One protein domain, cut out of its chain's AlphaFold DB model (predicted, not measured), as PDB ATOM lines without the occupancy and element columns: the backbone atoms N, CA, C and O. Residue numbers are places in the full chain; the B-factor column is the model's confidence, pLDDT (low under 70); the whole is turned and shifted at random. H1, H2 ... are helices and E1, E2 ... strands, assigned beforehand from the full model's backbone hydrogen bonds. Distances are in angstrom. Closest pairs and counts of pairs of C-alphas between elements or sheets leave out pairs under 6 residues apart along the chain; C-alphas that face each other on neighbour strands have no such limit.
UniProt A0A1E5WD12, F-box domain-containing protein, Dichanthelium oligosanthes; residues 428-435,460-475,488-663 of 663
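Overview. This is residues 428 to 435, 460 to 475 and 488 to 663 of the 663 residues of the protein "F-box domain-containing protein" of Dichanthelium oligosanthes (UniProt A0A1E5WD12). One long, twisted sheet of eight strands makes a wall through the domain, and two short helices, H1 and H2, lie side by side next to it. The long link between E5 and E6 passes outside these helices, the hairpin E8 and E9 ends the sheet at one edge, and residues 488 to 493 stick out. The 200 printed residues hold two named helices and nine named strands, in the order E1 E2 E3 E4 H1 E5 E6 H2 E7 E8 E9; the sheet is mixed, with the order E1 E2 E4 E5 E6 E7 E9 E8. The class is mixed, helices and strands, with under half of the residues in named elements. The whole is compact, with a radius of gyration of the C-alphas of 18.0 A, yet elongated, spanning 72 by 43 by 32 A.

Along the chain. Find C-alpha 428 at (189.646, 123.858, 182.033); there E1 begins, residues 428 to 435, and it bends by 62 degrees at residue 431. Beyond a cut come E2, residues 464 to 470, and, after another, E3, residues 495 to 498. Next are E4, residues 511 to 518, 21.0 A long; H1, residues 528 to 536; E5, residues 543 to 548; and E6, residues 580 to 585. H2, residues 590 to 602, measures 18.3 A from C-alpha 590 at (160.910, 118.814, 169.802). E7, residues 608 to 615, E8, residues 632 to 637, and E9, residues 648 to 656, follow; E9 is 26.9 A long and ends at C-alpha 656 (170.943, 139.311, 165.596).

Arrangement. Begin at E5 and E6, parallel at 3 degrees, with N 546 and O 582 2.8 A apart, within hydrogen-bond range. On E7 look for the antiparallel neighbour E9 at 163 degrees, with N 615 and O 648 at 2.7 A. E8 and E9 form a hairpin, with N 637 and O 651 at 2.8 A. At the other edge E1 and E2 are parallel, with N 468 and O 432 at 2.8 A. E4, H1, E5 and E6, H2, E7 are strand-helix-strand units, each two parallel neighbour strands with a helix between, with right-handed crossovers. H1 is on the sheet at a height over the sheet of 9.6 A. H1 and H2 touch, closest at the C-alphas of Gly 528 and Ser 591, 5.2 A, at a shallow tilt of 24 degrees, the same way; H2 does so with residues 591 to 595 alone. H2 only grazes the sheet, with residues 592 to 600. In both helices every O i to N i+4 pair is within hydrogen-bond range. E3 pairs with no named strand.

Size, cuts and confidence. The farthest C-alphas, of Asp 490 and Arg 663, are 73.8 A apart. Residues 436 to 459 are not printed, a gap of 21.8 A between C-alphas 435 and 460; residues 476 to 487 are missing too, with 12.5 A between C-alphas 475 and 488. The links E3 to E4, E5 to E6 and E7 to E8 are long. The mean pLDDT of the printed part is 74.9, and 75 residues are under 70, among them 614 to 631 and 637 to 650.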
ATOM      1  N   ARG A 428     190.415 124.603 183.024       98.06
ATOM      2  CA  ARG A 428     189.646 123.858 182.033       98.06
ATOM      3  C   ARG A 428     189.467 122.407 182.461       98.06
ATOM      4  O   ARG A 428     190.454 121.713 182.695       98.06
ATOM      5  N   ILE A 429     188.220 121.952 182.501       97.06
ATOM      6  CA  ILE A 429     187.886 120.533 182.625       97.06
ATOM      7  C   ILE A 429     187.316 120.053 181.294       97.06
ATOM      8  O   ILE A 429     186.459 120.719 180.710       97.06
ATOM      9  N   GLU A 430     187.804 118.914 180.815       94.81
ATOM     10  CA  GLU A 430     187.311 118.247 179.615       94.81
ATOM     11  C   GLU A 430     186.634 116.922 179.965       94.81
ATOM     12  O   GLU A 430     187.129 116.174 180.806       94.81
ATOM     13  N   ASP A 431     185.552 116.624 179.250       89.44
ATOM     14  CA  ASP A 431     184.873 115.331 179.228       89.44
ATOM     15  C   ASP A 431     184.333 114.837 180.583       89.44
ATOM     16  O   ASP A 431     184.161 113.634 180.760       89.44
ATOM     17  N   LEU A 432     184.014 115.757 181.505       92.31
ATOM     18  CA  LEU A 432     183.544 115.435 182.855       92.31
ATOM     19  C   LEU A 432     182.253 114.604 182.797       92.31
ATOM     20  O   LEU A 432     181.252 115.122 182.297       92.31
ATOM     21  N   PRO A 433     182.225 113.365 183.316       88.12
ATOM     22  CA  PRO A 433     181.022 112.558 183.308       88.12
ATOM     23  C   PRO A 433     180.035 113.136 184.324       88.12
ATOM     24  O   PRO A 433     180.362 113.290 185.503       88.12
ATOM     25  N   LEU A 434     178.832 113.466 183.859       88.38
ATOM     26  CA  LEU A 434     177.700 113.810 184.708       88.38
ATOM     27  C   LEU A 434     176.504 112.949 184.328       88.38
ATOM     28  O   LEU A 434     176.093 112.888 183.171       88.38
ATOM     29  N   TYR A 435     175.939 112.305 185.330       83.38
ATOM     30  CA  TYR A 435     174.717 111.535 185.249       83.38
ATOM     31  C   TYR A 435     173.546 112.432 185.637       83.38
ATOM     32  O   TYR A 435     173.625 113.170 186.621       83.38
ATOM     33  N   THR A 460     188.282 126.146 191.814       94.38
ATOM     34  CA  THR A 460     187.834 127.544 191.973       94.38
ATOM     35  C   THR A 460     188.203 128.478 190.809       94.38
ATOM     36  O   THR A 460     187.502 129.469 190.586       94.38
ATOM     37  N   SER A 461     189.251 128.160 190.040       96.12
ATOM     38  CA  SER A 461     189.699 128.927 188.858       96.12
ATOM     39  C   SER A 461     189.051 128.483 187.535       96.12
ATOM     40  O   SER A 461     189.385 129.022 186.469       96.12
ATOM     41  N   LEU A 462     188.148 127.499 187.587       97.25
ATOM     42  CA  LEU A 462     187.520 126.888 186.422       97.25
ATOM     43  C   LEU A 462     186.693 127.915 185.639       97.25
ATOM     44  O   LEU A 462     185.815 128.577 186.192       97.25
ATOM     45  N   ASN A 463     186.967 128.036 184.340       97.25
ATOM     46  CA  ASN A 463     186.238 128.925 183.430       97.25
ATOM     47  C   ASN A 463     185.828 128.255 182.107       97.25
ATOM     48  O   ASN A 463     184.962 128.782 181.405       97.25
ATOM     49  N   GLN A 464     186.402 127.093 181.781       98.12
ATOM     50  CA  GLN A 464     185.981 126.248 180.663       98.12
ATOM     51  C   GLN A 464     185.586 124.869 181.193       98.12
ATOM     52  O   GLN A 464     186.385 124.212 181.857       98.12
ATOM     53  N   LEU A 465     184.375 124.422 180.885       97.62
ATOM     54  CA  LEU A 465     183.854 123.135 181.327       97.62
ATOM     55  C   LEU A 465     183.285 122.379 180.126       97.62
ATOM     56  O   LEU A 465     182.426 122.904 179.425       97.62
ATOM     57  N   SER A 466     183.766 121.161 179.891       96.00
ATOM     58  CA  SER A 466     183.141 120.191 178.989       96.00
ATOM     59  C   SER A 466     182.572 119.044 179.813       96.00
ATOM     60  O   SER A 466     183.285 118.478 180.641       96.00
ATOM     61  N   VAL A 467     181.306 118.717 179.581       93.44
ATOM     62  CA  VAL A 467     180.553 117.675 180.281       93.44
ATOM     63  C   VAL A 467     180.136 116.600 179.287       93.44
ATOM     64  O   VAL A 467     179.551 116.915 178.253       93.44
ATOM     65  N   LYS A 468     180.393 115.337 179.634       87.81
ATOM     66  CA  LYS A 468     179.750 114.166 179.034       87.81
ATOM     67  C   LYS A 468     178.484 113.863 179.828       87.81
ATOM     68  O   LYS A 468     178.575 113.418 180.973       87.81
ATOM     69  N   LEU A 469     177.323 114.168 179.254       85.56
ATOM     70  CA  LEU A 469     176.040 114.006 179.935       85.56
ATOM     71  C   LEU A 469     175.445 112.632 179.611       85.56
ATOM     72  O   LEU A 469     175.157 112.345 178.453       85.56
ATOM     73  N   THR A 470     175.236 111.806 180.633       77.44
ATOM     74  CA  THR A 470     174.733 110.434 180.482       77.44
ATOM     75  C   THR A 470     173.409 110.262 181.223       77.44
ATOM     76  O   THR A 470     173.240 110.741 182.348       77.44
ATOM     77  N   LEU A 471     172.468 109.548 180.610       69.06
ATOM     78  CA  LEU A 471     171.256 109.058 181.267       69.06
ATOM     79  C   LEU A 471     171.540 107.631 181.782       69.06
ATOM     80  O   LEU A 471     172.066 106.813 181.031       69.06
ATOM     81  N   SER A 472     171.333 107.374 183.082       61.19
ATOM     82  CA  SER A 472     171.755 106.122 183.742       61.19
ATOM     83  C   SER A 472     170.979 104.901 183.223       61.19
ATOM     84  O   SER A 472     169.809 105.019 182.873       61.19
ATOM     85  N   TRP A 473     171.635 103.732 183.197       54.91
ATOM     86  CA  TRP A 473     171.098 102.438 182.743       54.91
ATOM     87  C   TRP A 473     171.238 101.376 183.846       54.91
ATOM     88  O   TRP A 473     172.252 101.314 184.542       54.91
ATOM     89  N   PHE A 474     170.234 100.504 183.946       43.09
ATOM     90  CA  PHE A 474     170.260  99.187 184.580       43.09
ATOM     91  C   PHE A 474     171.028  98.146 183.730       43.09
ATOM     92  O   PHE A 474     170.501  97.604 182.763       43.09
ATOM     93  N   TRP A 475     172.269  97.812 184.100       39.38
ATOM     94  CA  TRP A 475     172.946  96.604 183.595       39.38
ATOM     95  C   TRP A 475     172.321  95.366 184.259       39.38
ATOM     96  O   TRP A 475     172.826  94.848 185.252       39.38
ATOM     97  N   SER A 488     162.364  95.405 191.216       49.34
ATOM     98  CA  SER A 488     163.596  94.812 191.748       49.34
ATOM     99  C   SER A 488     163.404  93.300 191.961       49.34
ATOM    100  O   SER A 488     162.271  92.816 192.033       49.34
ATOM    101  N   ILE A 489     164.502  92.546 192.098       48.59
ATOM    102  CA  ILE A 489     164.465  91.113 192.468       48.59
ATOM    103  C   ILE A 489     163.624  90.896 193.750       48.59
ATOM    104  O   ILE A 489     163.018  89.842 193.920       48.59
ATOM    105  N   ASP A 490     163.500  91.938 194.581       51.91
ATOM    106  CA  ASP A 490     162.766  91.962 195.849       51.91
ATOM    107  C   ASP A 490     161.345  92.567 195.751       51.91
ATOM    108  O   ASP A 490     160.666  92.740 196.761       51.91
ATOM    109  N   GLY A 491     160.865  92.904 194.548       53.69
ATOM    110  CA  GLY A 491     159.522  93.453 194.333       53.69
ATOM    111  C   GLY A 491     159.361  94.956 194.607       53.69
ATOM    112  O   GLY A 491     158.232  95.447 194.554       53.69
ATOM    113  N   GLU A 492     160.447  95.693 194.868       58.44
ATOM    114  CA  GLU A 492     160.425  97.151 195.061       58.44
ATOM    115  C   GLU A 492     160.315  97.906 193.724       58.44
ATOM    116  O   GLU A 492     160.873  97.493 192.701       58.44
ATOM    117  N   GLU A 493     159.586  99.027 193.736       61.19
ATOM    118  CA  GLU A 493     159.485  99.940 192.594       61.19
ATOM    119  C   GLU A 493     160.834 100.625 192.337       61.19
ATOM    120  O   GLU A 493     161.398 101.266 193.226       61.19
ATOM    121  N   ILE A 494     161.331 100.518 191.103       65.38
ATOM    122  CA  ILE A 494     162.513 101.257 190.662       65.38
ATOM    123  C   ILE A 494     162.100 102.708 190.391       65.38
ATOM    124  O   ILE A 494     161.323 102.995 189.484       65.38
ATOM    125  N   GLY A 495     162.621 103.625 191.199       69.94
ATOM    126  CA  GLY A 495     162.495 105.068 191.013       69.94
ATOM    127  C   GLY A 495     163.743 105.690 190.383       69.94
ATOM    128  O   GLY A 495     164.826 105.102 190.384       69.94
ATOM    129  N   HIS A 496     163.594 106.917 189.882       75.69
ATOM    130  CA  HIS A 496     164.700 107.754 189.417       75.69
ATOM    131  C   HIS A 496     164.797 109.009 190.286       75.69
ATOM    132  O   HIS A 496     163.811 109.727 190.464       75.69
ATOM    133  N   GLU A 497     165.993 109.320 190.777       80.75
ATOM    134  CA  GLU A 497     166.262 110.545 191.532       80.75
ATOM    135  C   GLU A 497     167.117 111.517 190.717       80.75
ATOM    136  O   GLU A 497     168.163 111.146 190.186       80.75
ATOM    137  N   ASP A 498     166.668 112.772 190.629       83.31
ATOM    138  CA  ASP A 498     167.340 113.846 189.892       83.31
ATOM    139  C   ASP A 498     168.621 114.293 190.606       83.31
ATOM    140  O   ASP A 498     168.570 114.782 191.733       83.31
ATOM    141  N   MET A 499     169.766 114.186 189.930       86.50
ATOM    142  CA  MET A 499     171.074 114.585 190.468       86.50
ATOM    143  C   MET A 499     171.503 115.990 190.029       86.50
ATOM    144  O   MET A 499     172.509 116.522 190.504       86.50
ATOM    145  N   MET A 500     170.752 116.629 189.128       88.75
ATOM    146  CA  MET A 500     171.041 117.990 188.674       88.75
ATOM    147  C   MET A 500     170.944 119.060 189.782       88.75
ATOM    148  O   MET A 500     171.731 120.014 189.734       88.75
ATOM    149  N   PRO A 501     170.047 118.955 190.789       89.12
ATOM    150  CA  PRO A 501     169.987 119.898 191.905       89.12
ATOM    151  C   PRO A 501     171.275 119.977 192.735       89.12
ATOM    152  O   PRO A 501     171.588 121.052 193.253       89.12
ATOM    153  N   ASP A 502     172.042 118.885 192.820       90.81
ATOM    154  CA  ASP A 502     173.268 118.803 193.627       90.81
ATOM    155  C   ASP A 502     174.458 119.552 193.013       90.81
ATOM    156  O   ASP A 502     175.450 119.853 193.703       90.81
ATOM    157  N   ILE A 503     174.359 119.865 191.716       93.12
ATOM    158  CA  ILE A 503     175.359 120.629 190.980       93.12
ATOM    159  C   ILE A 503     175.416 122.055 191.558       93.12
ATOM    160  O   ILE A 503     174.388 122.748 191.628       93.12
ATOM    161  N   PRO A 504     176.606 122.523 191.986       94.56
ATOM    162  CA  PRO A 504     176.761 123.863 192.539       94.56
ATOM    163  C   PRO A 504     176.484 124.936 191.480       94.56
ATOM    164  O   PRO A 504     176.523 124.677 190.281       94.56
ATOM    165  N   GLU A 505     176.250 126.170 191.920       95.00
ATOM    166  CA  GLU A 505     176.267 127.310 191.004       95.00
ATOM    167  C   GLU A 505     177.683 127.505 190.442       95.00
ATOM    168  O   GLU A 505     178.671 127.455 191.178       95.00
ATOM    169  N   LEU A 506     177.779 127.765 189.139       95.62
ATOM    170  CA  LEU A 506     179.030 127.834 188.381       95.62
ATOM    171  C   LEU A 506     179.226 129.218 187.726       95.62
ATOM    172  O   LEU A 506     179.397 129.325 186.509       95.62
ATOM    173  N   PRO A 507     179.248 130.319 188.504       94.12
ATOM    174  CA  PRO A 507     179.285 131.678 187.959       94.12
ATOM    175  C   PRO A 507     180.613 132.047 187.282       94.12
ATOM    176  O   PRO A 507     180.683 133.074 186.612       94.12
ATOM    177  N   ASN A 508     181.679 131.262 187.459       95.75
ATOM    178  CA  ASN A 508     182.984 131.524 186.841       95.75
ATOM    179  C   ASN A 508     183.104 130.947 185.420       95.75
ATOM    180  O   ASN A 508     184.017 131.327 184.683       95.75
ATOM    181  N   ILE A 509     182.187 130.059 185.022       97.56
ATOM    182  CA  ILE A 509     182.208 129.404 183.714       97.56
ATOM    183  C   ILE A 509     181.849 130.404 182.617       97.56
ATOM    184  O   ILE A 509     180.792 131.029 182.646       97.56
ATOM    185  N   ARG A 510     182.747 130.531 181.636       97.62
ATOM    186  CA  ARG A 510     182.592 131.352 180.425       97.62
ATOM    187  C   ARG A 510     182.322 130.502 179.192       97.62
ATOM    188  O   ARG A 510     181.616 130.941 178.294       97.62
ATOM    189  N   SER A 511     182.859 129.285 179.155       97.94
ATOM    190  CA  SER A 511     182.622 128.322 178.082       97.94
ATOM    191  C   SER A 511     182.080 127.030 178.673       97.94
ATOM    192  O   SER A 511     182.779 126.384 179.454       97.94
ATOM    193  N   LEU A 512     180.883 126.631 178.251       97.69
ATOM    194  CA  LEU A 512     180.312 125.318 178.543       97.69
ATOM    195  C   LEU A 512     180.232 124.510 177.248       97.69
ATOM    196  O   LEU A 512     179.776 125.016 176.224       97.69
ATOM    197  N   ARG A 513     180.671 123.257 177.292       96.00
ATOM    198  CA  ARG A 513     180.414 122.269 176.247       96.00
ATOM    199  C   ARG A 513     179.658 121.102 176.862       96.00
ATOM    200  O   ARG A 513     180.051 120.614 177.917       96.00
ATOM    201  N   ILE A 514     178.598 120.667 176.210       92.50
ATOM    202  CA  ILE A 514     177.840 119.470 176.552       92.50
ATOM    203  C   ILE A 514     178.022 118.536 175.360       92.50
ATOM    204  O   ILE A 514     177.657 118.894 174.245       92.50
ATOM    205  N   ILE A 515     178.687 117.405 175.559       85.88
ATOM    206  CA  ILE A 515     179.092 116.499 174.478       85.88
ATOM    207  C   ILE A 515     178.640 115.073 174.758       85.88
ATOM    208  O   ILE A 515     178.405 114.724 175.916       85.88
ATOM    209  N   ASN A 516     178.613 114.249 173.703       67.88
ATOM    210  CA  ASN A 516     178.306 112.819 173.757       67.88
ATOM    211  C   ASN A 516     177.083 112.564 174.637       67.88
ATOM    212  O   ASN A 516     177.151 111.764 175.575       67.88
ATOM    213  N   VAL A 517     176.014 113.329 174.400       66.69
ATOM    214  CA  VAL A 517     174.778 113.145 175.147       66.69
ATOM    215  C   VAL A 517     174.188 111.817 174.701       66.69
ATOM    216  O   VAL A 517     173.631 111.722 173.614       66.69
ATOM    217  N   LYS A 518     174.390 110.780 175.515       61.88
ATOM    218  CA  LYS A 518     173.985 109.411 175.195       61.88
ATOM    219  C   LYS A 518     172.765 109.008 176.008       61.88
ATOM    220  O   LYS A 518     172.789 109.059 177.241       61.88
ATOM    221  N   THR A 519     171.746 108.516 175.313       53.72
ATOM    222  CA  THR A 519     170.756 107.583 175.858       53.72
ATOM    223  C   THR A 519     171.179 106.189 175.485       53.72
ATOM    224  O   THR A 519     171.342 105.877 174.312       53.72
ATOM    225  N   TRP A 520     171.414 105.346 176.479       49.91
ATOM    226  CA  TRP A 520     171.919 104.001 176.229       49.91
ATOM    227  C   TRP A 520     170.799 102.960 176.050       49.91
ATOM    228  O   TRP A 520     171.075 101.769 175.980       49.91
ATOM    229  N   CYS A 521     169.553 103.417 175.895       49.66
ATOM    230  CA  CYS A 521     168.378 102.591 175.641       49.66
ATOM    231  C   CYS A 521     167.764 102.976 174.289       49.66
ATOM    232  O   CYS A 521     167.690 104.162 173.970       49.66
ATOM    233  N   GLY A 522     167.298 101.974 173.533       49.62
ATOM    234  CA  GLY A 522     166.415 102.169 172.371       49.62
ATOM    235  C   GLY A 522     165.076 102.828 172.738       49.62
ATOM    236  O   GLY A 522     164.312 103.209 171.870       49.62
ATOM    237  N   ASP A 523     164.810 103.041 174.027       52.88
ATOM    238  CA  ASP A 523     163.674 103.818 174.509       52.88
ATOM    239  C   ASP A 523     164.088 105.305 174.611       52.88
ATOM    240  O   ASP A 523     164.820 105.716 175.515       52.88
ATOM    241  N   GLY A 524     163.677 106.123 173.642       60.59
ATOM    242  CA  GLY A 524     164.160 107.493 173.424       60.59
ATOM    243  C   GLY A 524     163.961 108.485 174.579       60.59
ATOM    244  O   GLY A 524     162.932 109.130 174.682       60.59
ATOM    245  N   HIS A 525     164.928 108.720 175.465       72.25
ATOM    246  CA  HIS A 525     164.737 109.716 176.538       72.25
ATOM    247  C   HIS A 525     164.924 111.179 176.092       72.25
ATOM    248  O   HIS A 525     165.799 111.502 175.294       72.25
ATOM    249  N   ARG A 526     164.183 112.107 176.719       74.81
ATOM    250  CA  ARG A 526     164.338 113.560 176.501       74.81
ATOM    251  C   ARG A 526     165.487 114.139 177.333       74.81
ATOM    252  O   ARG A 526     165.579 113.912 178.533       74.81
ATOM    253  N   ILE A 527     166.338 114.964 176.730       78.00
ATOM    254  CA  ILE A 527     167.528 115.540 177.400       78.00
ATOM    255  C   ILE A 527     167.429 117.051 177.659       78.00
ATOM    256  O   ILE A 527     168.205 117.603 178.444       78.00
ATOM    257  N   GLY A 528     166.439 117.718 177.055       82.38
ATOM    258  CA  GLY A 528     166.253 119.171 177.120       82.38
ATOM    259  C   GLY A 528     166.155 119.730 178.543       82.38
ATOM    260  O   GLY A 528     166.888 120.659 178.887       82.38
ATOM    261  N   ALA A 529     165.336 119.115 179.405       84.69
ATOM    262  CA  ALA A 529     165.162 119.564 180.790       84.69
ATOM    263  C   ALA A 529     166.471 119.494 181.591       84.69
ATOM    264  O   ALA A 529     166.812 120.410 182.341       84.69
ATOM    265  N   THR A 530     167.238 118.419 181.396       86.81
ATOM    266  CA  THR A 530     168.539 118.218 182.045       86.81
ATOM    267  C   THR A 530     169.546 119.274 181.587       86.81
ATOM    268  O   THR A 530     170.193 119.916 182.416       86.81
ATOM    269  N   MET A 531     169.642 119.519 180.277       88.94
ATOM    270  CA  MET A 531     170.517 120.560 179.737       88.94
ATOM    271  C   MET A 531     170.130 121.949 180.253       88.94
ATOM    272  O   MET A 531     171.003 122.697 180.690       88.94
ATOM    273  N   ALA A 532     168.836 122.279 180.282       90.69
ATOM    274  CA  ALA A 532     168.349 123.554 180.804       90.69
ATOM    275  C   ALA A 532     168.755 123.772 182.271       90.69
ATOM    276  O   ALA A 532     169.259 124.845 182.612       90.69
ATOM    277  N   LYS A 533     168.620 122.743 183.124       91.06
ATOM    278  CA  LYS A 533     169.073 122.793 184.525       91.06
ATOM    279  C   LYS A 533     170.577 123.047 184.628       91.06
ATOM    280  O   LYS A 533     170.986 123.889 185.422       91.06
ATOM    281  N   LEU A 534     171.395 122.362 183.825       92.62
ATOM    282  CA  LEU A 534     172.851 122.549 183.830       92.62
ATOM    283  C   LEU A 534     173.254 123.951 183.357       92.62
ATOM    284  O   LEU A 534     174.078 124.614 183.987       92.62
ATOM    285  N   ILE A 535     172.658 124.416 182.258       94.25
ATOM    286  CA  ILE A 535     172.922 125.739 181.681       94.25
ATOM    287  C   ILE A 535     172.537 126.835 182.680       94.25
ATOM    288  O   ILE A 535     173.285 127.800 182.841       94.25
ATOM    289  N   ALA A 536     171.430 126.664 183.411       93.88
ATOM    290  CA  ALA A 536     170.987 127.611 184.430       93.88
ATOM    291  C   ALA A 536     172.019 127.826 185.554       93.88
ATOM    292  O   ALA A 536     172.084 128.925 186.105       93.88
ATOM    293  N   LYS A 537     172.873 126.831 185.850       94.75
ATOM    294  CA  LYS A 537     173.975 126.953 186.824       94.75
ATOM    295  C   LYS A 537     175.107 127.867 186.341       94.75
ATOM    296  O   LYS A 537     175.894 128.356 187.151       94.75
ATOM    297  N   CYS A 538     175.223 128.113 185.036       95.88
ATOM    298  CA  CYS A 538     176.341 128.830 184.413       95.88
ATOM    299  C   CYS A 538     175.972 130.284 184.063       95.88
ATOM    300  O   CYS A 538     175.946 130.680 182.901       95.88
ATOM    301  N   THR A 539     175.705 131.114 185.070       92.88
ATOM    302  CA  THR A 539     175.108 132.459 184.892       92.88
ATOM    303  C   THR A 539     175.946 133.486 184.110       92.88
ATOM    304  O   THR A 539     175.390 134.451 183.589       92.88
ATOM    305  N   ASN A 540     177.267 133.303 183.994       95.12
ATOM    306  CA  ASN A 540     178.158 134.188 183.222       95.12
ATOM    307  C   ASN A 540     178.723 133.538 181.952       95.12
ATOM    308  O   ASN A 540     179.744 133.995 181.434       95.12
ATOM    309  N   ILE A 541     178.073 132.486 181.461       97.12
ATOM    310  CA  ILE A 541     178.458 131.831 180.216       97.12
ATOM    311  C   ILE A 541     178.449 132.820 179.039       97.12
ATOM    312  O   ILE A 541     177.565 133.664 178.923       97.12
ATOM    313  N   GLU A 542     179.453 132.706 178.172       97.25
ATOM    314  CA  GLU A 542     179.638 133.497 176.948       97.25
ATOM    315  C   GLU A 542     179.565 132.619 175.693       97.25
ATOM    316  O   GLU A 542     179.071 133.063 174.653       97.25
ATOM    317  N   TYR A 543     180.014 131.366 175.813       97.44
ATOM    318  CA  TYR A 543     180.030 130.364 174.753       97.44
ATOM    319  C   TYR A 543     179.396 129.051 175.225       97.44
ATOM    320  O   TYR A 543     179.802 128.502 176.255       97.44
ATOM    321  N   LEU A 544     178.453 128.530 174.443       96.62
ATOM    322  CA  LEU A 544     177.795 127.243 174.660       96.62
ATOM    323  C   LEU A 544     177.968 126.358 173.423       96.62
ATOM    324  O   LEU A 544     177.613 126.768 172.324       96.62
ATOM    325  N   PHE A 545     178.475 125.143 173.610       94.12
ATOM    326  CA  PHE A 545     178.487 124.103 172.581       94.12
ATOM    327  C   PHE A 545     177.685 122.895 173.056       94.12
ATOM    328  O   PHE A 545     177.854 122.470 174.198       94.12
ATOM    329  N   ILE A 546     176.847 122.339 172.192       90.12
ATOM    330  CA  ILE A 546     176.050 121.145 172.459       90.12
ATOM    331  C   ILE A 546     176.255 120.172 171.297       90.12
ATOM    332  O   ILE A 546     176.126 120.562 170.142       90.12
ATOM    333  N   ASN A 547     176.588 118.920 171.598       85.31
ATOM    334  CA  ASN A 547     176.622 117.829 170.629       85.31
ATOM    335  C   ASN A 547     175.733 116.683 171.117       85.31
ATOM    336  O   ASN A 547     176.002 116.117 172.184       85.31
ATOM    337  N   ILE A 548     174.690 116.385 170.346       77.25
ATOM    338  CA  ILE A 548     173.676 115.366 170.619       77.25
ATOM    339  C   ILE A 548     173.911 114.205 169.646       77.25
ATOM    340  O   ILE A 548     173.890 114.403 168.430       77.25
ATOM    341  N   ASP A 549     174.164 113.010 170.188       68.50
ATOM    342  CA  ASP A 549     174.250 111.785 169.385       68.50
ATOM    343  C   ASP A 549     172.832 111.405 168.886       68.50
ATOM    344  O   ASP A 549     171.856 111.746 169.554       68.50
ATOM    345  N   PRO A 550     172.677 110.700 167.748       59.19
ATOM    346  CA  PRO A 550     171.361 110.318 167.225       59.19
ATOM    347  C   PRO A 550     170.551 109.517 168.254       59.19
ATOM    348  O   PRO A 550     171.071 108.557 168.824       59.19
ATOM    349  N   MET A 551     169.292 109.898 168.481       59.94
ATOM    350  CA  MET A 551     168.402 109.301 169.491       59.94
ATOM    351  C   MET A 551     167.203 108.598 168.825       59.94
ATOM    352  O   MET A 551     166.931 108.835 167.656       59.94
ATOM    353  N   GLU A 552     166.492 107.713 169.529       53.78
ATOM    354  CA  GLU A 552     165.159 107.243 169.100       53.78
ATOM    355  C   GLU A 552     164.057 108.172 169.652       53.78
ATOM    356  O   GLU A 552     164.299 108.927 170.595       53.78
ATOM    357  N   GLU A 553     162.875 108.180 169.025       53.66
ATOM    358  CA  GLU A 553     162.029 109.385 168.954       53.66
ATOM    359  C   GLU A 553     161.244 109.785 170.217       53.66
ATOM    360  O   GLU A 553     160.977 110.975 170.363       53.66
ATOM    361  N   GLU A 554     160.893 108.919 171.171       61.56
ATOM    362  CA  GLU A 554     160.106 109.359 172.340       61.56
ATOM    363  C   GLU A 554     160.343 108.524 173.600       61.56
ATOM    364  O   GLU A 554     160.622 107.328 173.541       61.56
ATOM    365  N   CYS A 555     160.202 109.165 174.770       69.44
ATOM    366  CA  CYS A 555     160.414 108.497 176.049       69.44
ATOM    367  C   CYS A 555     159.148 107.731 176.385       69.44
ATOM    368  O   CYS A 555     158.128 108.336 176.717       69.44
ATOM    369  N   ILE A 556     159.224 106.408 176.276       65.50
ATOM    370  CA  ILE A 556     158.074 105.518 176.453       65.50
ATOM    371  C   ILE A 556     157.770 105.299 177.946       65.50
ATOM    372  O   ILE A 556     156.653 104.933 178.302       65.50
ATOM    373  N   ASP A 557     158.730 105.571 178.836       66.81
ATOM    374  CA  ASP A 557     158.560 105.404 180.279       66.81
ATOM    375  C   ASP A 557     157.788 106.586 180.916       66.81
ATOM    376  O   ASP A 557     158.326 107.696 181.033       66.81
ATOM    377  N   PRO A 558     156.542 106.369 181.389       64.25
ATOM    378  CA  PRO A 558     155.729 107.413 182.009       64.25
ATOM    379  C   PRO A 558     156.254 107.864 183.382       64.25
ATOM    380  O   PRO A 558     155.887 108.952 183.837       64.25
ATOM    381  N   ASN A 559     157.102 107.059 184.030       67.19
ATOM    382  CA  ASN A 559     157.731 107.363 185.316       67.19
ATOM    383  C   ASN A 559     159.104 108.030 185.150       67.19
ATOM    384  O   ASN A 559     159.720 108.444 186.137       67.19
ATOM    385  N   CYS A 560     159.571 108.196 183.911       72.00
ATOM    386  CA  CYS A 560     160.868 108.783 183.655       72.00
ATOM    387  C   CYS A 560     160.907 110.268 184.041       72.00
ATOM    388  O   CYS A 560     160.052 111.083 183.674       72.00
ATOM    389  N   ILE A 561     161.985 110.670 184.716       75.94
ATOM    390  CA  ILE A 561     162.195 112.064 185.113       75.94
ATOM    391  C   ILE A 561     162.866 112.933 184.036       75.94
ATOM    392  O   ILE A 561     163.184 114.096 184.285       75.94
ATOM    393  N   CYS A 562     163.063 112.397 182.830       77.12
ATOM    394  CA  CYS A 562     163.833 113.036 181.761       77.12
ATOM    395  C   CYS A 562     163.244 114.378 181.268       77.12
ATOM    396  O   CYS A 562     163.992 115.265 180.859       77.12
ATOM    397  N   ASP A 563     161.927 114.577 181.406       77.31
ATOM    398  CA  ASP A 563     161.221 115.824 181.056       77.31
ATOM    399  C   ASP A 563     160.822 116.673 182.282       77.31
ATOM    400  O   ASP A 563     159.988 117.577 182.197       77.31
ATOM    401  N   HIS A 564     161.378 116.374 183.464       79.75
ATOM    402  CA  HIS A 564     161.033 117.087 184.692       79.75
ATOM    403  C   HIS A 564     161.920 118.319 184.942       79.75
ATOM    404  O   HIS A 564     163.134 118.260 184.746       79.75
ATOM    405  N   PRO A 565     161.361 119.410 185.500       82.06
ATOM    406  CA  PRO A 565     159.930 119.601 185.733       82.06
ATOM    407  C   PRO A 565     159.194 119.865 184.409       82.06
ATOM    408  O   PRO A 565     159.733 120.525 183.523       82.06
ATOM    409  N   LYS A 566     157.947 119.393 184.298       81.31
ATOM    410  CA  LYS A 566     157.120 119.631 183.105       81.31
ATOM    411  C   LYS A 566     156.999 121.133 182.822       81.31
ATOM    412  O   LYS A 566     156.806 121.924 183.748       81.31
ATOM    413  N   GLY A 567     157.082 121.518 181.549       81.31
ATOM    414  CA  GLY A 567     157.048 122.921 181.132       81.31
ATOM    415  C   GLY A 567     158.366 123.670 181.361       81.31
ATOM    416  O   GLY A 567     158.355 124.899 181.501       81.31
ATOM    417  N   TRP A 568     159.493 122.955 181.460       85.94
ATOM    418  CA  TRP A 568     160.818 123.535 181.690       85.94
ATOM    419  C   TRP A 568     161.227 124.551 180.619       85.94
ATOM    420  O   TRP A 568     161.960 125.490 180.918       85.94
ATOM    421  N   GLU A 569     160.700 124.422 179.405       82.12
ATOM    422  CA  GLU A 569     160.930 125.324 178.280       82.12
ATOM    423  C   GLU A 569     160.423 126.753 178.531       82.12
ATOM    424  O   GLU A 569     160.864 127.699 177.883       82.12
ATOM    425  N   ASN A 570     159.535 126.930 179.516       81.50
ATOM    426  CA  ASN A 570     159.003 128.229 179.928       81.50
ATOM    427  C   ASN A 570     159.715 128.806 181.164       81.50
ATOM    428  O   ASN A 570     159.310 129.850 181.692       81.50
ATOM    429  N   GLN A 571     160.749 128.131 181.677       80.62
ATOM    430  CA  GLN A 571     161.485 128.612 182.841       80.62
ATOM    431  C   GLN A 571     162.275 129.877 182.514       80.62
ATOM    432  O   GLN A 571     162.932 130.000 181.486       80.62
ATOM    433  N   LYS A 572     162.263 130.829 183.447       79.50
ATOM    434  CA  LYS A 572     163.051 132.056 183.319       79.50
ATOM    435  C   LYS A 572     164.484 131.803 183.765       79.50
ATOM    436  O   LYS A 572     164.823 132.067 184.917       79.50
ATOM    437  N   ILE A 573     165.323 131.329 182.851       89.19
ATOM    438  CA  ILE A 573     166.778 131.360 183.039       89.19
ATOM    439  C   ILE A 573     167.328 132.712 182.558       89.19
ATOM    440  O   ILE A 573     166.742 133.356 181.683       89.19
ATOM    441  N   SER A 574     168.427 133.178 183.151       91.19
ATOM    442  CA  SER A 574     169.063 134.453 182.798       91.19
ATOM    443  C   SER A 574     170.488 134.208 182.317       91.19
ATOM    444  O   SER A 574     171.330 133.773 183.098       91.19
ATOM    445  N   LEU A 575     170.748 134.497 181.038       94.19
ATOM    446  CA  LEU A 575     172.040 134.286 180.376       94.19
ATOM    447  C   LEU A 575     172.535 135.606 179.752       94.19
ATOM    448  O   LEU A 575     172.644 135.728 178.531       94.19
ATOM    449  N   PRO A 576     172.809 136.641 180.568       93.94
ATOM    450  CA  PRO A 576     173.020 138.006 180.083       93.94
ATOM    451  C   PRO A 576     174.273 138.182 179.219       93.94
ATOM    452  O   PRO A 576     174.356 139.157 178.480       93.94
ATOM    453  N   ASN A 577     175.242 137.269 179.328       95.50
ATOM    454  CA  ASN A 577     176.536 137.356 178.653       95.50
ATOM    455  C   ASN A 577     176.701 136.343 177.512       95.50
ATOM    456  O   ASN A 577     177.742 136.365 176.858       95.50
ATOM    457  N   LEU A 578     175.711 135.477 177.265       96.19
ATOM    458  CA  LEU A 578     175.812 134.440 176.241       96.19
ATOM    459  C   LEU A 578     175.784 135.089 174.855       96.19
ATOM    460  O   LEU A 578     174.793 135.718 174.494       96.19
ATOM    461  N   ARG A 579     176.875 134.936 174.096       94.31
ATOM    462  CA  ARG A 579     177.062 135.545 172.766       94.31
ATOM    463  C   ARG A 579     177.022 134.523 171.645       94.31
ATOM    464  O   ARG A 579     176.508 134.824 170.568       94.31
ATOM    465  N   ASN A 580     177.567 133.336 171.901       94.75
ATOM    466  CA  ASN A 580     177.781 132.306 170.898       94.75
ATOM    467  C   ASN A 580     177.208 130.973 171.370       94.75
ATOM    468  O   ASN A 580     177.561 130.481 172.442       94.75
ATOM    469  N   VAL A 581     176.354 130.390 170.540       93.19
ATOM    470  CA  VAL A 581     175.802 129.052 170.740       93.19
ATOM    471  C   VAL A 581     176.094 128.219 169.500       93.19
ATOM    472  O   VAL A 581     175.878 128.680 168.383       93.19
ATOM    473  N   GLU A 582     176.574 127.002 169.691       90.69
ATOM    474  CA  GLU A 582     176.770 126.013 168.637       90.69
ATOM    475  C   GLU A 582     176.088 124.713 169.058       90.69
ATOM    476  O   GLU A 582     176.378 124.188 170.129       90.69
ATOM    477  N   ILE A 583     175.171 124.203 168.243       86.81
ATOM    478  CA  ILE A 583     174.486 122.934 168.491       86.81
ATOM    479  C   ILE A 583     174.704 122.040 167.278       86.81
ATOM    480  O   ILE A 583     174.447 122.453 166.149       86.81
ATOM    481  N   SER A 584     175.208 120.837 167.524       82.81
ATOM    482  CA  SER A 584     175.310 119.754 166.551       82.81
ATOM    483  C   SER A 584     174.303 118.682 166.941       82.81
ATOM    484  O   SER A 584     174.369 118.170 168.057       82.81
ATOM    485  N   ASP A 585     173.349 118.408 166.061       72.44
ATOM    486  CA  ASP A 585     172.224 117.511 166.321       72.44
ATOM    487  C   ASP A 585     171.779 116.862 165.008       72.44
ATOM    488  O   ASP A 585     171.524 117.545 164.021       72.44
ATOM    489  N   SER A 586     171.711 115.538 164.963       62.34
ATOM    490  CA  SER A 586     171.306 114.809 163.759       62.34
ATOM    491  C   SER A 586     169.800 114.812 163.476       62.34
ATOM    492  O   SER A 586     169.419 114.548 162.342       62.34
ATOM    493  N   GLN A 587     168.937 115.067 164.463       65.44
ATOM    494  CA  GLN A 587     167.492 114.834 164.324       65.44
ATOM    495  C   GLN A 587     166.616 116.042 164.666       65.44
ATOM    496  O   GLN A 587     165.538 116.153 164.090       65.44
ATOM    497  N   LEU A 588     167.083 116.978 165.506       69.50
ATOM    498  CA  LEU A 588     166.323 118.166 165.929       69.50
ATOM    499  C   LEU A 588     164.951 117.810 166.515       69.50
ATOM    500  O   LEU A 588     163.908 118.234 166.007       69.50
ATOM    501  N   LEU A 589     164.936 117.049 167.607       71.50
ATOM    502  CA  LEU A 589     163.692 116.659 168.261       71.50
ATOM    503  C   LEU A 589     162.982 117.885 168.866       71.50
ATOM    504  O   LEU A 589     163.547 118.966 169.071       71.50
ATOM    505  N   GLN A 590     161.706 117.722 169.228       75.19
ATOM    506  CA  GLN A 590     160.910 118.814 169.802       75.19
ATOM    507  C   GLN A 590     161.530 119.387 171.095       75.19
ATOM    508  O   GLN A 590     161.383 120.582 171.380       75.19
ATOM    509  N   SER A 591     162.241 118.563 171.874       71.62
ATOM    510  CA  SER A 591     163.014 118.999 173.046       71.62
ATOM    511  C   SER A 591     164.134 119.972 172.692       71.62
ATOM    512  O   SER A 591     164.392 120.903 173.458       71.62
ATOM    513  N   ASP A 592     164.760 119.803 171.532       75.88
ATOM    514  CA  ASP A 592     165.885 120.617 171.075       75.88
ATOM    515  C   ASP A 592     165.379 121.961 170.556       75.88
ATOM    516  O   ASP A 592     165.906 123.018 170.911       75.88
ATOM    517  N   VAL A 593     164.246 121.952 169.847       78.75
ATOM    518  CA  VAL A 593     163.498 123.169 169.485       78.75
ATOM    519  C   VAL A 593     163.076 123.954 170.734       78.75
ATOM    520  O   VAL A 593     163.193 125.183 170.782       78.75
ATOM    521  N   ASN A 594     162.613 123.265 171.777       83.25
ATOM    522  CA  ASN A 594     162.246 123.895 173.044       83.25
ATOM    523  C   ASN A 594     163.464 124.497 173.761       83.25
ATOM    524  O   ASN A 594     163.381 125.618 174.272       83.25
ATOM    525  N   LEU A 595     164.612 123.816 173.733       86.06
ATOM    526  CA  LEU A 595     165.869 124.354 174.247       86.06
ATOM    527  C   LEU A 595     166.309 125.601 173.468       86.06
ATOM    528  O   LEU A 595     166.711 126.592 174.073       86.06
ATOM    529  N   LEU A 596     166.182 125.598 172.138       85.81
ATOM    530  CA  LEU A 596     166.474 126.763 171.301       85.81
ATOM    531  C   LEU A 596     165.606 127.967 171.667       85.81
ATOM    532  O   LEU A 596     166.123 129.077 171.821       85.81
ATOM    533  N   ARG A 597     164.296 127.761 171.853       85.94
ATOM    534  CA  ARG A 597     163.366 128.816 172.294       85.94
ATOM    535  C   ARG A 597     163.762 129.369 173.664       85.94
ATOM    536  O   ARG A 597     163.788 130.589 173.847       85.94
ATOM    537  N   LEU A 598     164.129 128.495 174.600       88.44
ATOM    538  CA  LEU A 598     164.629 128.892 175.914       88.44
ATOM    539  C   LEU A 598     165.905 129.746 175.792       88.44
ATOM    540  O   LEU A 598     165.970 130.839 176.346       88.44
ATOM    541  N   LEU A 599     166.895 129.314 175.007       89.62
ATOM    542  CA  LEU A 599     168.147 130.057 174.814       89.62
ATOM    543  C   LEU A 599     167.921 131.430 174.163       89.62
ATOM    544  O   LEU A 599     168.446 132.430 174.652       89.62
ATOM    545  N   LEU A 600     167.106 131.499 173.107       87.06
ATOM    546  CA  LEU A 600     166.799 132.743 172.388       87.06
ATOM    547  C   LEU A 600     166.044 133.756 173.260       87.06
ATOM    548  O   LEU A 600     166.253 134.961 173.128       87.06
ATOM    549  N   THR A 601     165.187 133.289 174.168       88.44
ATOM    550  CA  THR A 601     164.441 134.167 175.086       88.44
ATOM    551  C   THR A 601     165.254 134.586 176.313       88.44
ATOM    552  O   THR A 601     165.006 135.656 176.876       88.44
ATOM    553  N   SER A 602     166.252 133.793 176.703       89.94
ATOM    554  CA  SER A 602     167.053 134.017 177.908       89.94
ATOM    555  C   SER A 602     168.399 134.715 177.690       89.94
ATOM    556  O   SER A 602     169.000 135.162 178.675       89.94
ATOM    557  N   ALA A 603     168.869 134.834 176.444       92.19
ATOM    558  CA  ALA A 603     170.175 135.394 176.090       92.19
ATOM    559  C   ALA A 603     170.065 136.714 175.295       92.19
ATOM    560  O   ALA A 603     170.155 136.725 174.068       92.19
ATOM    561  N   PRO A 604     169.904 137.874 175.962       90.12
ATOM    562  CA  PRO A 604     169.734 139.159 175.274       90.12
ATOM    563  C   PRO A 604     170.987 139.650 174.526       90.12
ATOM    564  O   PRO A 604     170.873 140.500 173.645       90.12
ATOM    565  N   ALA A 605     172.174 139.151 174.888       91.19
ATOM    566  CA  ALA A 605     173.450 139.491 174.255       91.19
ATOM    567  C   ALA A 605     173.863 138.505 173.148       91.19
ATOM    568  O   ALA A 605     175.006 138.555 172.694       91.19
ATOM    569  N   LEU A 606     172.963 137.607 172.734       91.44
ATOM    570  CA  LEU A 606     173.256 136.585 171.737       91.44
ATOM    571  C   LEU A 606     173.561 137.235 170.381       91.44
ATOM    572  O   LEU A 606     172.718 137.913 169.795       91.44
ATOM    573  N   GLU A 607     174.772 137.010 169.880       91.06
ATOM    574  CA  GLU A 607     175.247 137.543 168.600       91.06
ATOM    575  C   GLU A 607     175.092 136.508 167.486       91.06
ATOM    576  O   GLU A 607     174.736 136.844 166.352       91.06
ATOM    577  N   ARG A 608     175.378 135.243 167.814       88.94
ATOM    578  CA  ARG A 608     175.416 134.131 166.870       88.94
ATOM    579  C   ARG A 608     174.910 132.851 167.515       88.94
ATOM    580  O   ARG A 608     175.386 132.456 168.577       88.94
ATOM    581  N   LEU A 609     174.033 132.158 166.806       89.00
ATOM    582  CA  LEU A 609     173.677 130.780 167.107       89.00
ATOM    583  C   LEU A 609     173.838 129.950 165.837       89.00
ATOM    584  O   LEU A 609     173.346 130.322 164.778       89.00
ATOM    585  N   THR A 610     174.583 128.861 165.930       85.81
ATOM    586  CA  THR A 610     174.874 127.964 164.821       85.81
ATOM    587  C   THR A 610     174.263 126.602 165.104       85.81
ATOM    588  O   THR A 610     174.507 126.023 166.156       85.81
ATOM    589  N   MET A 611     173.500 126.099 164.140       81.88
ATOM    590  CA  MET A 611     172.964 124.744 164.116       81.88
ATOM    591  C   MET A 611     173.696 123.953 163.043       81.88
ATOM    592  O   MET A 611     173.819 124.425 161.911       81.88
ATOM    593  N   ILE A 612     174.176 122.772 163.397       77.31
ATOM    594  CA  ILE A 612     174.749 121.793 162.482       77.31
ATOM    595  C   ILE A 612     173.830 120.582 162.533       77.31
ATOM    596  O   ILE A 612     173.758 119.910 163.560       77.31
ATOM    597  N   GLN A 613     173.120 120.337 161.439       71.31
ATOM    598  CA  GLN A 613     172.239 119.189 161.316       71.31
ATOM    599  C   GLN A 613     172.903 118.101 160.489       71.31
ATOM    600  O   GLN A 613     173.234 118.350 159.331       71.31
ATOM    601  N   GLY A 614     173.086 116.914 161.067       62.75
ATOM    602  CA  GLY A 614     173.490 115.729 160.309       62.75
ATOM    603  C   GLY A 614     172.315 115.186 159.495       62.75
ATOM    604  O   GLY A 614     171.236 114.996 160.033       62.75
ATOM    605  N   THR A 615     172.507 114.935 158.205       55.78
ATOM    606  CA  THR A 615     171.533 114.337 157.288       55.78
ATOM    607  C   THR A 615     172.125 113.077 156.656       55.78
ATOM    608  O   THR A 615     173.306 113.004 156.307       55.78
ATOM    609  N   THR A 616     171.299 112.045 156.510       50.00
ATOM    610  CA  THR A 616     171.684 110.768 155.885       50.00
ATOM    611  C   THR A 616     171.629 110.818 154.352       50.00
ATOM    612  O   THR A 616     172.213 109.959 153.695       50.00
ATOM    613  N   PHE A 617     171.005 111.853 153.772       50.97
ATOM    614  CA  PHE A 617     170.846 112.053 152.327       50.97
ATOM    615  C   PHE A 617     171.149 113.511 151.904       50.97
ATOM    616  O   PHE A 617     170.996 114.442 152.704       50.97
ATOM    617  N   GLU A 618     171.568 113.712 150.644       47.34
ATOM    618  CA  GLU A 618     171.570 115.022 149.963       47.34
ATOM    619  C   GLU A 618     170.124 115.409 149.632       47.34
ATOM    620  O   GLU A 618     169.635 115.170 148.530       47.34
ATOM    621  N   GLU A 619     169.404 115.977 150.592       48.91
ATOM    622  CA  GLU A 619     168.111 116.602 150.310       48.91
ATOM    623  C   GLU A 619     168.290 118.110 150.116       48.91
ATOM    624  O   GLU A 619     168.872 118.785 150.965       48.91
ATOM    625  N   ASP A 620     167.751 118.663 149.029       45.19
ATOM    626  CA  ASP A 620     167.768 120.106 148.721       45.19
ATOM    627  C   ASP A 620     166.754 120.922 149.555       45.19
ATOM    628  O   ASP A 620     166.673 122.147 149.423       45.19
ATOM    629  N   GLU A 621     165.964 120.282 150.427       51.28
ATOM    630  CA  GLU A 621     164.948 120.987 151.212       51.28
ATOM    631  C   GLU A 621     165.573 121.864 152.305       51.28
ATOM    632  O   GLU A 621     166.379 121.430 153.133       51.28
ATOM    633  N   VAL A 622     165.213 123.149 152.300       52.84
ATOM    634  CA  VAL A 622     165.567 124.085 153.367       52.84
ATOM    635  C   VAL A 622     164.784 123.677 154.608       52.84
ATOM    636  O   VAL A 622     163.560 123.768 154.609       52.84
ATOM    637  N   VAL A 623     165.487 123.258 155.659       54.44
ATOM    638  CA  VAL A 623     164.865 122.937 156.945       54.44
ATOM    639  C   VAL A 623     164.250 124.205 157.525       54.44
ATOM    640  O   VAL A 623     164.954 125.171 157.838       54.44
ATOM    641  N   ASP A 624     162.921 124.217 157.608       55.00
ATOM    642  CA  ASP A 624     162.170 125.222 158.347       55.00
ATOM    643  C   ASP A 624     162.109 124.780 159.808       55.00
ATOM    644  O   ASP A 624     161.472 123.789 160.151       55.00
ATOM    645  N   PHE A 625     162.826 125.495 160.670       55.41
ATOM    646  CA  PHE A 625     162.954 125.135 162.079       55.41
ATOM    647  C   PHE A 625     161.674 125.410 162.891       55.41
ATOM    648  O   PHE A 625     161.644 125.072 164.070       55.41
ATOM    649  N   ASP A 626     160.660 126.093 162.331       57.12
ATOM    650  CA  ASP A 626     159.489 126.620 163.068       57.12
ATOM    651  C   ASP A 626     159.884 127.312 164.400       57.12
ATOM    652  O   ASP A 626     159.210 127.281 165.443       57.12
ATOM    653  N   VAL A 627     161.066 127.937 164.381       57.88
ATOM    654  CA  VAL A 627     161.593 128.769 165.457       57.88
ATOM    655  C   VAL A 627     161.340 130.215 165.035       57.88
ATOM    656  O   VAL A 627     161.973 130.685 164.082       57.88
ATOM    657  N   PRO A 628     160.447 130.956 165.728       57.03
ATOM    658  CA  PRO A 628     160.252 132.380 165.488       57.03
ATOM    659  C   PRO A 628     161.607 133.079 165.429       57.03
ATOM    660  O   PRO A 628     162.487 132.778 166.226       57.03
ATOM    661  N   CYS A 629     161.821 134.028 164.522       57.88
ATOM    662  CA  CYS A 629     163.175 134.547 164.318       57.88
ATOM    663  C   CYS A 629     163.735 135.337 165.529       57.88
ATOM    664  O   CYS A 629     164.888 135.754 165.479       57.88
ATOM    665  N   TYR A 630     162.939 135.558 166.593       60.66
ATOM    666  CA  TYR A 630     163.278 136.243 167.857       60.66
ATOM    667  C   TYR A 630     164.157 137.501 167.672       60.66
ATOM    668  O   TYR A 630     165.075 137.766 168.439       60.66
ATOM    669  N   GLY A 631     163.878 138.298 166.634       60.28
ATOM    670  CA  GLY A 631     164.627 139.527 166.332       60.28
ATOM    671  C   GLY A 631     165.946 139.338 165.567       60.28
ATOM    672  O   GLY A 631     166.700 140.300 165.425       60.28
ATOM    673  N   GLY A 632     166.226 138.141 165.051       70.19
ATOM    674  CA  GLY A 632     167.348 137.824 164.165       70.19
ATOM    675  C   GLY A 632     166.918 137.173 162.851       70.19
ATOM    676  O   GLY A 632     165.752 137.238 162.468       70.19
ATOM    677  N   HIS A 633     167.874 136.593 162.128       76.00
ATOM    678  CA  HIS A 633     167.652 135.943 160.835       76.00
ATOM    679  C   HIS A 633     168.531 134.702 160.695       76.00
ATOM    680  O   HIS A 633     169.717 134.746 161.026       76.00
ATOM    681  N   TRP A 634     167.939 133.616 160.198       76.88
ATOM    682  CA  TRP A 634     168.631 132.373 159.875       76.88
ATOM    683  C   TRP A 634     169.146 132.412 158.439       76.88
ATOM    684  O   TRP A 634     168.407 132.771 157.523       76.88
ATOM    685  N   ALA A 635     170.403 132.027 158.241       74.00
ATOM    686  CA  ALA A 635     170.998 131.877 156.921       74.00
ATOM    687  C   ALA A 635     171.721 130.525 156.801       74.00
ATOM    688  O   ALA A 635     172.480 130.163 157.712       74.00
ATOM    689  N   PRO A 636     171.533 129.787 155.691       70.88
ATOM    690  CA  PRO A 636     172.358 128.623 155.393       70.88
ATOM    691  C   PRO A 636     173.810 129.061 155.157       70.88
ATOM    692  O   PRO A 636     174.076 130.133 154.610       70.88
ATOM    693  N   CYS A 637     174.760 128.243 155.596       61.31
ATOM    694  CA  CYS A 637     176.190 128.504 155.485       61.31
ATOM    695  C   CYS A 637     176.865 127.393 154.678       61.31
ATOM    696  O   CYS A 637     176.621 126.217 154.925       61.31
ATOM    697  N   VAL A 638     177.755 127.770 153.759       56.25
ATOM    698  CA  VAL A 638     178.608 126.811 153.043       56.25
ATOM    699  C   VAL A 638     179.615 126.220 154.037       56.25
ATOM    700  O   VAL A 638     180.309 126.972 154.725       56.25
ATOM    701  N   TRP A 639     179.674 124.892 154.126       53.38
ATOM    702  CA  TRP A 639     180.612 124.134 154.959       53.38
ATOM    703  C   TRP A 639     181.249 123.034 154.101       53.38
ATOM    704  O   TRP A 639     180.548 122.358 153.352       53.38
ATOM    705  N   GLU A 640     182.568 122.857 154.194       45.38
ATOM    706  CA  GLU A 640     183.271 121.699 153.627       45.38
ATOM    707  C   GLU A 640     183.345 120.630 154.718       45.38
ATOM    708  O   GLU A 640     183.986 120.851 155.741       45.38
ATOM    709  N   CYS A 641     182.624 119.517 154.543       46.28
ATOM    710  CA  CYS A 641     182.546 118.450 155.539       46.28
ATOM    711  C   CYS A 641     183.945 117.868 155.791       46.28
ATOM    712  O   CYS A 641     184.561 117.260 154.916       46.28
ATOM    713  N   ASP A 642     184.452 118.078 156.993       38.88
ATOM    714  CA  ASP A 642     185.762 117.683 157.477       38.88
ATOM    715  C   ASP A 642     185.744 116.208 157.887       38.88
ATOM    716  O   ASP A 642     185.695 115.849 159.055       38.88
ATOM    717  N   GLY A 643     185.781 115.329 156.883       39.88
ATOM    718  CA  GLY A 643     186.371 113.990 156.997       39.88
ATOM    719  C   GLY A 643     185.627 112.924 157.811       39.88
ATOM    720  O   GLY A 643     186.111 111.797 157.879       39.88
ATOM    721  N   TRP A 644     184.455 113.203 158.389       37.44
ATOM    722  CA  TRP A 644     183.587 112.151 158.933       37.44
ATOM    723  C   TRP A 644     182.809 111.520 157.779       37.44
ATOM    724  O   TRP A 644     181.783 112.030 157.332       37.44
ATOM    725  N   GLY A 645     183.363 110.439 157.230       39.44
ATOM    726  CA  GLY A 645     182.750 109.689 156.142       39.44
ATOM    727  C   GLY A 645     181.314 109.279 156.481       39.44
ATOM    728  O   GLY A 645     181.090 108.547 157.440       39.44
ATOM    729  N   SER A 646     180.381 109.719 155.631       39.84
ATOM    730  CA  SER A 646     178.981 109.279 155.512       39.84
ATOM    731  C   SER A 646     177.867 110.109 156.177       39.84
ATOM    732  O   SER A 646     176.729 109.646 156.171       39.84
ATOM    733  N   ILE A 647     178.121 111.332 156.662       48.75
ATOM    734  CA  ILE A 647     177.051 112.243 157.122       48.75
ATOM    735  C   ILE A 647     177.110 113.534 156.298       48.75
ATOM    736  O   ILE A 647     178.073 114.293 156.393       48.75
ATOM    737  N   TYR A 648     176.094 113.786 155.470       54.69
ATOM    738  CA  TYR A 648     175.887 115.115 154.890       54.69
ATOM    739  C   TYR A 648     175.483 116.047 156.035       54.69
ATOM    740  O   TYR A 648     174.768 115.622 156.928       54.69
ATOM    741  N   ALA A 649     175.952 117.294 156.092       57.72
ATOM    742  CA  ALA A 649     175.577 118.193 157.185       57.72
ATOM    743  C   ALA A 649     175.126 119.553 156.657       57.72
ATOM    744  O   ALA A 649     175.822 120.184 155.859       57.72
ATOM    745  N   LYS A 650     173.972 120.032 157.128       65.56
ATOM    746  CA  LYS A 650     173.477 121.382 156.840       65.56
ATOM    747  C   LYS A 650     173.796 122.298 158.008       65.56
ATOM    748  O   LYS A 650     173.443 122.022 159.152       65.56
ATOM    749  N   LYS A 651     174.449 123.422 157.715       71.81
ATOM    750  CA  LYS A 651     174.782 124.435 158.715       71.81
ATOM    751  C   LYS A 651     173.908 125.665 158.556       71.81
ATOM    752  O   LYS A 651     173.938 126.327 157.519       71.81
ATOM    753  N   TYR A 652     173.222 126.031 159.627       73.12
ATOM    754  CA  TYR A 652     172.429 127.248 159.712       73.12
ATOM    755  C   TYR A 652     173.022 128.171 160.760       73.12
ATOM    756  O   TYR A 652     173.455 127.735 161.823       73.12
ATOM    757  N   THR A 653     173.061 129.466 160.462       78.44
ATOM    758  CA  THR A 653     173.489 130.474 161.428       78.44
ATOM    759  C   THR A 653     172.392 131.505 161.603       78.44
ATOM    760  O   THR A 653     171.997 132.173 160.649       78.44
ATOM    761  N   TRP A 654     171.925 131.646 162.833       84.88
ATOM    762  CA  TRP A 654     171.152 132.781 163.294       84.88
ATOM    763  C   TRP A 654     172.098 133.915 163.685       84.88
ATOM    764  O   TRP A 654     173.088 133.697 164.391       84.88
ATOM    765  N   THR A 655     171.789 135.135 163.248       80.94
ATOM    766  CA  THR A 655     172.456 136.351 163.734       80.94
ATOM    767  C   THR A 655     171.442 137.419 164.118       80.94
ATOM    768  O   THR A 655     170.355 137.511 163.533       80.94
ATOM    769  N   GLN A 656     171.799 138.236 165.107       79.25
ATOM    770  CA  GLN A 656     170.943 139.311 165.596       79.25
ATOM    771  C   GLN A 656     170.654 140.333 164.481       79.25
ATOM    772  O   GLN A 656     171.554 140.778 163.766       79.25
ATOM    773  N   GLY A 657     169.386 140.714 164.307       69.62
ATOM    774  CA  GLY A 657     168.990 141.711 163.319       69.62
ATOM    775  C   GLY A 657     169.465 143.099 163.744       69.62
ATOM    776  O   GLY A 657     169.141 143.560 164.838       69.62
ATOM    777  N   ASN A 658     170.211 143.793 162.880       49.50
ATOM    778  CA  ASN A 658     170.617 145.176 163.130       49.50
ATOM    779  C   ASN A 658     169.374 146.069 163.294       49.50
ATOM    780  O   ASN A 658     168.727 146.436 162.313       49.50
ATOM    781  N   GLN A 659     169.084 146.510 164.520       43.59
ATOM    782  CA  GLN A 659     168.249 147.691 164.745       43.59
ATOM    783  C   GLN A 659     169.050 148.955 164.392       43.59
ATOM    784  O   GLN A 659     169.438 149.739 165.252       43.59
ATOM    785  N   SER A 660     169.325 149.167 163.106       38.53
ATOM    786  CA  SER A 660     169.883 150.426 162.613       38.53
ATOM    787  C   SER A 660     169.216 150.813 161.297       38.53
ATOM    788  O   SER A 660     169.675 150.432 160.223       38.53
ATOM    789  N   GLY A 661     168.130 151.585 161.386       36.34
ATOM    790  CA  GLY A 661     167.501 152.210 160.219       36.34
ATOM    791  C   GLY A 661     166.017 152.509 160.399       36.34
ATOM    792  O   GLY A 661     165.186 151.886 159.753       36.34
ATOM    793  N   GLY A 662     165.677 153.460 161.271       34.12
ATOM    794  CA  GLY A 662     164.290 153.894 161.457       34.12
ATOM    795  C   GLY A 662     164.167 155.151 162.313       34.12
ATOM    796  O   GLY A 662     163.602 155.103 163.403       34.12
ATOM    797  N   ARG A 663     164.717 156.267 161.833       30.39
ATOM    798  CA  ARG A 663     164.275 157.610 162.215       30.39
ATOM    799  C   ARG A 663     164.093 158.455 160.973       30.39
ATOM    800  O   ARG A 663     164.984 158.366 160.099       30.39
TER     801      ARG A 663